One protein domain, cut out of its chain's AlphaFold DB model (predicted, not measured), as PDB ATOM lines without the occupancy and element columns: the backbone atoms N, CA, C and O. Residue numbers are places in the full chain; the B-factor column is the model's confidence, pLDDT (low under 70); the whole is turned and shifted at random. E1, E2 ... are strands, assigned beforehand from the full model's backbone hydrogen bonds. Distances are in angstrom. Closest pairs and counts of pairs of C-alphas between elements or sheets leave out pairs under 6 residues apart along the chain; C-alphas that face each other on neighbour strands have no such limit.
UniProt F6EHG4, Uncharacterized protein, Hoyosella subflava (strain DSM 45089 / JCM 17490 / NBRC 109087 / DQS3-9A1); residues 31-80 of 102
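AT A GLANCE: This is residues 31 to 80 of the 102 residues of an uncharacterized protein of Hoyosella subflava (strain DSM 45089 / JCM 17490 / NBRC 109087 / DQS3-9A1) (UniProt F6EHG4). A long two-stranded hairpin, E1 and E2, makes the longest axis, and a much smaller hairpin, E3 and E4, is set crosswise near its open end, where E1 begins and E2 ends; the turn of the long hairpin, residues 50 to 54, is at the far end from the small one. Before E1, residues 31 to 42 form a stretch with no named element, which pairs briefly with E1 at residues 31 to 32 and then loops round to the open end of the long hairpin. The printed part has 50 residues with four named strands, in the order E1, E2, E3, E4 along the chain, and no named helix; each hairpin is a two-stranded antiparallel sheet, of order E1 - E2 and E3 - E4. The class is all strand, though under half of the residues, 20 of the 50, are in named elements. The whole is compact, with a radius of gyration of the C-alphas of 10.6 A, and its C-alphas span 32 by 23 by 15 A.

HOW THE PARTS SIT: Begin with the larger sheet, E1, residues 43 to 49, and E2, residues 55 to 61. They are a hairpin of antiparallel neighbours, with 150 degrees between their N-to-C directions. Look first at one end, where C-alphas 43 and 61 face each other at 4.5 A, and then at the other, where C-alphas 49 and 55 face each other at 4.4 A. Between these ends you will find N 46 and O 58 within hydrogen-bond range at 2.8 A, and N 58 and O 46 also at 2.8 A. On E1, residues 46 to 47 also pair with residues 31 to 32, antiparallel, in a stretch too short to be named. Now move to the small hairpin, E3, residues 69 to 71, and E4, residues 77 to 79, which are antiparallel neighbours at 142 degrees. Here C-alphas 70 and 78 face each other at 5.2 A; N 70 and O 78 are within hydrogen-bond range at 2.8 A, as are N 78 and O 70 at 2.8 A. To see where the two hairpins come nearest, look at Cys 44 of E1 and Cys 71 of E3, whose C-alphas, the closest of the two strands, are 5.7 A apart. The closest C-alphas of E1 and E4 are those of Cys 44 and Trp 77, 6.7 A apart. For E2 and E3 they are those of Pro 61 and Cys 71, 7.0 A apart. E2 and E4 are apart. Residues 65 to 66, before E3, pair with residues 69 to 70 of E3, antiparallel.

IN THESE COORDINATES: Find C-alpha 43 at (38.236, 38.086, -56.178); from there E1 runs 19.0 A to C-alpha 49 at (52.468, 38.609, -43.608). E2, residues 55 to 61, runs 19.6 A from its first C-alpha to its last. E3, residues 69 to 71, is 6.8 A long. E4, residues 77 to 79, is 6.7 A long and ends at C-alpha 79, at (31.911, 29.857, -44.584).

THE WHOLE: The two C-alphas farthest apart are those of Glu 52, in the link from E1 to E2, and Ala 73, in the link from E3 to E4, at 32.4 A. The C-alphas of Val 31 and Val 80, the first and last printed, are 16.0 A apart. The printed part has no cut. The links E1 to E2 and E3 to E4, of 5 residues each, are tight, and the link E2 to E3, of 7 residues, is short. In this predicted model the mean pLDDT of the printed part is 73.4; look for values under 70 at residues 31 to 42 and at residue 80.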
ATOM      1  N   VAL A  31      45.827  34.924 -43.426       66.31
ATOM      2  CA  VAL A  31      44.481  35.012 -42.841       66.31
ATOM      3  C   VAL A  31      43.526  35.593 -43.890       66.31
ATOM      4  O   VAL A  31      43.815  36.634 -44.484       66.31
ATOM      5  N   PRO A  32      42.391  34.931 -44.174       63.03
ATOM      6  CA  PRO A  32      41.361  35.503 -45.033       63.03
ATOM      7  C   PRO A  32      40.811  36.781 -44.408       63.03
ATOM      8  O   PRO A  32      40.331  36.755 -43.273       63.03
ATOM      9  N   ASN A  33      40.850  37.890 -45.144       66.38
ATOM     10  CA  ASN A  33      40.187  39.102 -44.695       66.38
ATOM     11  C   ASN A  33      38.696  38.971 -45.023       66.38
ATOM     12  O   ASN A  33      38.310  39.033 -46.185       66.38
ATOM     13  N   THR A  34      37.861  38.764 -44.000       60.81
ATOM     14  CA  THR A  34      36.399  38.613 -44.143       60.81
ATOM     15  C   THR A  34      35.682  39.914 -44.495       60.81
ATOM     16  O   THR A  34      34.465  39.913 -44.627       60.81
ATOM     17  N   SER A  35      36.416  41.024 -44.575       55.31
ATOM     18  CA  SER A  35      35.959  42.281 -45.151       55.31
ATOM     19  C   SER A  35      36.646  42.400 -46.505       55.31
ATOM     20  O   SER A  35      37.754  42.936 -46.603       55.31
ATOM     21  N   GLY A  36      36.036  41.837 -47.548       51.72
ATOM     22  CA  GLY A  36      36.538  42.029 -48.895       51.72
ATOM     23  C   GLY A  36      36.684  43.534 -49.170       51.72
ATOM     24  O   GLY A  36      35.798  44.324 -48.828       51.72
ATOM     25  N   PRO A  37      37.800  44.009 -49.745       51.56
ATOM     26  CA  PRO A  37      37.814  45.324 -50.358       51.56
ATOM     27  C   PRO A  37      36.698  45.335 -51.403       51.56
ATOM     28  O   PRO A  37      36.727  44.596 -52.388       51.56
ATOM     29  N   THR A  38      35.707  46.183 -51.151       52.22
ATOM     30  CA  THR A  38      34.576  46.484 -52.028       52.22
ATOM     31  C   THR A  38      35.102  47.045 -53.351       52.22
ATOM     32  O   THR A  38      35.173  48.255 -53.548       52.22
ATOM     33  N   GLY A  39      35.573  46.188 -54.261       49.75
ATOM     34  CA  GLY A  39      36.268  46.687 -55.449       49.75
ATOM     35  C   GLY A  39      36.589  45.688 -56.554       49.75
ATOM     36  O   GLY A  39      36.681  46.117 -57.702       49.75
ATOM     37  N   TYR A  40      36.717  44.389 -56.267       59.31
ATOM     38  CA  TYR A  40      37.029  43.386 -57.294       59.31
ATOM     39  C   TYR A  40      36.025  42.230 -57.276       59.31
ATOM     40  O   TYR A  40      36.303  41.191 -56.678       59.31
ATOM     41  N   PRO A  41      34.858  42.382 -57.934       62.81
ATOM     42  CA  PRO A  41      33.917  41.277 -58.078       62.81
ATOM     43  C   PRO A  41      34.633  40.061 -58.681       62.81
ATOM     44  O   PRO A  41      35.357  40.181 -59.673       62.81
ATOM     45  N   GLY A  42      34.460  38.901 -58.053       67.00
ATOM     46  CA  GLY A  42      35.129  37.658 -58.440       67.00
ATOM     47  C   GLY A  42      36.503  37.400 -57.799       67.00
ATOM     48  O   GLY A  42      37.134  36.389 -58.123       67.00
ATOM     49  N   TYR A  43      36.984  38.280 -56.911       77.06
ATOM     50  CA  TYR A  43      38.236  38.086 -56.178       77.06
ATOM     51  C   TYR A  43      38.103  38.449 -54.696       77.06
ATOM     52  O   TYR A  43      37.554  39.493 -54.365       77.06
ATOM     53  N   CYS A  44      38.687  37.638 -53.813       77.88
ATOM     54  CA  CYS A  44      38.678  37.871 -52.367       77.88
ATOM     55  C   CYS A  44      40.064  38.244 -51.846       77.88
ATOM     56  O   CYS A  44      41.078  37.721 -52.320       77.88
ATOM     57  N   ALA A  45      40.111  39.130 -50.852       79.06
ATOM     58  CA  ALA A  45      41.355  39.551 -50.222       79.06
ATOM     59  C   ALA A  45      41.877  38.518 -49.214       79.06
ATOM     60  O   ALA A  45      41.139  37.973 -48.393       79.06
ATOM     61  N   VAL A  46      43.181  38.290 -49.261       79.56
ATOM     62  CA  VAL A  46      43.955  37.489 -48.317       79.56
ATOM     63  C   VAL A  46      45.073  38.368 -47.796       79.56
ATOM     64  O   VAL A  46      45.803  38.967 -48.584       79.56
ATOM     65  N   GLU A  47      45.207  38.439 -46.480       80.00
ATOM     66  CA  GLU A  47      46.352  39.080 -45.853       80.00
ATOM     67  C   GLU A  47      47.489  38.062 -45.767       80.00
ATOM     68  O   GLU A  47      47.327  36.976 -45.214       80.00
ATOM     69  N   GLU A  48      48.628  38.401 -46.363       74.75
ATOM     70  CA  GLU A  48      49.881  37.660 -46.271       74.75
ATOM     71  C   GLU A  48      50.873  38.520 -45.479       74.75
ATOM     72  O   GLU A  48      51.185  39.642 -45.877       74.75
ATOM     73  N   GLU A  49      51.363  38.004 -44.354       79.50
ATOM     74  CA  GLU A  49      52.468  38.609 -43.608       79.50
ATOM     75  C   GLU A  49      53.794  38.056 -44.148       79.50
ATOM     76  O   GLU A  49      53.973  36.835 -44.239       79.50
ATOM     77  N   ASP A  50      54.699  38.944 -44.570       70.62
ATOM     78  CA  ASP A  50      56.041  38.547 -44.998       70.62
ATOM     79  C   ASP A  50      56.953  38.201 -43.805       70.62
ATOM     80  O   ASP A  50      56.596  38.382 -42.642       70.62
ATOM     81  N   ALA A  51      58.130  37.632 -44.083       71.44
ATOM     82  CA  ALA A  51      59.055  37.162 -43.045       71.44
ATOM     83  C   ALA A  51      59.561  38.289 -42.127       71.44
ATOM     84  O   ALA A  51      60.058  38.031 -41.030       71.44
ATOM     85  N   GLU A  52      59.421  39.531 -42.582       78.12
ATOM     86  CA  GLU A  52      59.782  40.756 -41.890       78.12
ATOM     87  C   GLU A  52      58.603  41.374 -41.116       78.12
ATOM     88  O   GLU A  52      58.782  42.403 -40.461       78.12
ATOM     89  N   GLY A  53      57.419  40.753 -41.157       72.25
ATOM     90  CA  GLY A  53      56.224  41.185 -40.433       72.25
ATOM     91  C   GLY A  53      55.375  42.231 -41.161       72.25
ATOM     92  O   GLY A  53      54.513  42.861 -40.547       72.25
ATOM     93  N   ASN A  54      55.607  42.476 -42.455       75.56
ATOM     94  CA  ASN A  54      54.788  43.406 -43.226       75.56
ATOM     95  C   ASN A  54      53.568  42.688 -43.800       75.56
ATOM     96  O   ASN A  54      53.686  41.706 -44.535       75.56
ATOM     97  N   VAL A  55      52.389  43.244 -43.530       77.81
ATOM     98  CA  VAL A  55      51.124  42.738 -44.064       77.81
ATOM     99  C   VAL A  55      50.911  43.251 -45.484       77.81
ATOM    100  O   VAL A  55      50.967  44.455 -45.751       77.81
ATOM    101  N   ARG A  56      50.628  42.335 -46.409       74.88
ATOM    102  CA  ARG A  56      50.246  42.629 -47.792       74.88
ATOM    103  C   ARG A  56      48.899  42.001 -48.101       74.88
ATOM    104  O   ARG A  56      48.614  40.891 -47.673       74.88
ATOM    105  N   ILE A  57      48.092  42.697 -48.896       78.69
ATOM    106  CA  ILE A  57      46.810  42.173 -49.370       78.69
ATOM    107  C   ILE A  57      46.998  41.580 -50.765       78.69
ATOM    108  O   ILE A  57      47.432  42.266 -51.693       78.69
ATOM    109  N   LYS A  58      46.630  40.312 -50.919       79.19
ATOM    110  CA  LYS A  58      46.599  39.580 -52.184       79.19
ATOM    111  C   LYS A  58      45.168  39.212 -52.539       79.19
ATOM    112  O   LYS A  58      44.369  38.896 -51.670       79.19
ATOM    113  N   TYR A  59      44.861  39.208 -53.829       81.12
ATOM    114  CA  TYR A  59      43.531  38.893 -54.335       81.12
ATOM    115  C   TYR A  59      43.526  37.507 -54.968       81.12
ATOM    116  O   TYR A  59      44.337  37.220 -55.851       81.12
ATOM    117  N   VAL A  60      42.621  36.646 -54.513       81.88
ATOM    118  CA  VAL A  60      42.470  35.275 -55.012       81.88
ATOM    119  C   VAL A  60      41.139  35.114 -55.738       81.88
ATOM    120  O   VAL A  60      40.164  35.734 -55.325       81.88
ATOM    121  N   PRO A  61      41.067  34.313 -56.813       83.31
ATOM    122  CA  PRO A  61      39.840  34.171 -57.589       83.31
ATOM    123  C   PRO A  61      38.741  33.438 -56.807       83.31
ATOM    124  O   PRO A  61      39.027  32.630 -55.914       83.31
ATOM    125  N   THR A  62      37.486  33.658 -57.201       84.75
ATOM    126  CA  THR A  62      36.316  32.903 -56.727       84.75
ATOM    127  C   THR A  62      36.558  31.393 -56.748       84.75
ATOM    128  O   THR A  62      37.160  30.840 -57.670       84.75
ATOM    129  N   GLY A  63      36.082  30.710 -55.707       79.75
ATOM    130  CA  GLY A  63      36.276  29.275 -55.498       79.75
ATOM    131  C   GLY A  63      37.579  28.910 -54.781       79.75
ATOM    132  O   GLY A  63      37.727  27.759 -54.360       79.75
ATOM    133  N   THR A  64      38.499  29.864 -54.581       83.56
ATOM    134  CA  THR A  64      39.678  29.657 -53.725       83.56
ATOM    135  C   THR A  64      39.236  29.305 -52.307       83.56
ATOM    136  O   THR A  64      38.334  29.937 -51.760       83.56
ATOM    137  N   ARG A  65      39.869  28.290 -51.707       79.06
ATOM    138  CA  ARG A  65      39.568  27.828 -50.347       79.06
ATOM    139  C   ARG A  65      40.684  28.203 -49.385       79.06
ATOM    140  O   ARG A  65      41.851  27.973 -49.693       79.06
ATOM    141  N   SER A  66      40.314  28.693 -48.208       73.81
ATOM    142  CA  SER A  66      41.223  28.906 -47.085       73.81
ATOM    143  C   SER A  66      40.579  28.377 -45.805       73.81
ATOM    144  O   SER A  66      39.657  28.973 -45.251       73.81
ATOM    145  N   GLY A  67      41.005  27.187 -45.373       76.12
ATOM    146  CA  GLY A  67      40.367  26.479 -44.262       76.12
ATOM    147  C   GLY A  67      38.864  26.240 -44.515       76.12
ATOM    148  O   GLY A  67      38.526  25.612 -45.524       76.12
ATOM    149  N   PRO A  68      37.960  26.700 -43.623       77.00
ATOM    150  CA  PRO A  68      36.512  26.578 -43.799       77.00
ATOM    151  C   PRO A  68      35.911  27.655 -44.720       77.00
ATOM    152  O   PRO A  68      34.711  27.617 -44.980       77.00
ATOM    153  N   LEU A  69      36.711  28.620 -45.182       78.75
ATOM    154  CA  LEU A  69      36.258  29.742 -45.996       78.75
ATOM    155  C   LEU A  69      36.454  29.457 -47.490       78.75
ATOM    156  O   LEU A  69      37.450  28.854 -47.902       78.75
ATOM    157  N   VAL A  70      35.510  29.914 -48.308       84.38
ATOM    158  CA  VAL A  70      35.553  29.863 -49.770       84.38
ATOM    159  C   VAL A  70      35.269  31.247 -50.325       84.38
ATOM    160  O   VAL A  70      34.353  31.922 -49.873       84.38
ATOM    161  N   CYS A  71      36.065  31.671 -51.300       83.81
ATOM    162  CA  CYS A  71      35.867  32.950 -51.960       83.81
ATOM    163  C   CYS A  71      34.601  32.918 -52.831       83.81
ATOM    164  O   CYS A  71      34.521  32.106 -53.761       83.81
ATOM    165  N   GLY A  72      33.639  33.786 -52.520       80.62
ATOM    166  CA  GLY A  72      32.368  33.965 -53.212       80.62
ATOM    167  C   GLY A  72      32.507  34.707 -54.542       80.62
ATOM    168  O   GLY A  72      33.575  35.197 -54.926       80.62
ATOM    169  N   ALA A  73      31.416  34.745 -55.305       79.69
ATOM    170  CA  ALA A  73      31.359  35.463 -56.584       79.69
ATOM    171  C   ALA A  73      31.219  36.986 -56.400       79.69
ATOM    172  O   ALA A  73      31.566  37.764 -57.287       79.69
ATOM    173  N   ASP A  74      30.727  37.401 -55.239       75.12
ATOM    174  CA  ASP A  74      30.602  38.783 -54.784       75.12
ATOM    175  C   ASP A  74      31.931  39.388 -54.300       75.12
ATOM    176  O   ASP A  74      32.005  40.597 -54.103       75.12
ATOM    177  N   GLY A  75      32.995  38.580 -54.200       73.12
ATOM    178  CA  GLY A  75      34.301  39.004 -53.688       73.12
ATOM    179  C   GLY A  75      34.427  38.897 -52.165       73.12
ATOM    180  O   GLY A  75      35.440  39.326 -51.610       73.12
ATOM    181  N   GLU A  76      33.441  38.293 -51.496       78.62
ATOM    182  CA  GLU A  76      33.441  38.072 -50.050       78.62
ATOM    183  C   GLU A  76      33.783  36.618 -49.692       78.62
ATOM    184  O   GLU A  76      33.654  35.694 -50.499       78.62
ATOM    185  N   TRP A  77      34.246  36.389 -48.461       78.12
ATOM    186  CA  TRP A  77      34.522  35.038 -47.969       78.12
ATOM    187  C   TRP A  77      33.278  34.403 -47.350       78.12
ATOM    188  O   TRP A  77      32.748  34.874 -46.346       78.12
ATOM    189  N   GLU A  78      32.873  33.260 -47.892       79.31
ATOM    190  CA  GLU A  78      31.758  32.461 -47.398       79.31
ATOM    191  C   GLU A  78      32.255  31.292 -46.542       79.31
ATOM    192  O   GLU A  78      33.197  30.585 -46.907       79.31
ATOM    193  N   ILE A  79      31.601  31.028 -45.410       77.56
ATOM    194  CA  ILE A  79      31.911  29.857 -44.584       77.56
ATOM    195  C   ILE A  79      31.184  28.631 -45.144       77.56
ATOM    196  O   ILE A  79      29.954  28.559 -45.132       77.56
ATOM    197  N   VAL A  80      31.945  27.619 -45.567       66.12
ATOM    198  CA  VAL A  80      31.408  26.327 -46.002       66.12
ATOM    199  C   VAL A  80      31.414  25.355 -44.828       66.12
ATOM    200  O   VAL A  80      32.359  24.599 -44.597       66.12
TER     201      VAL A  80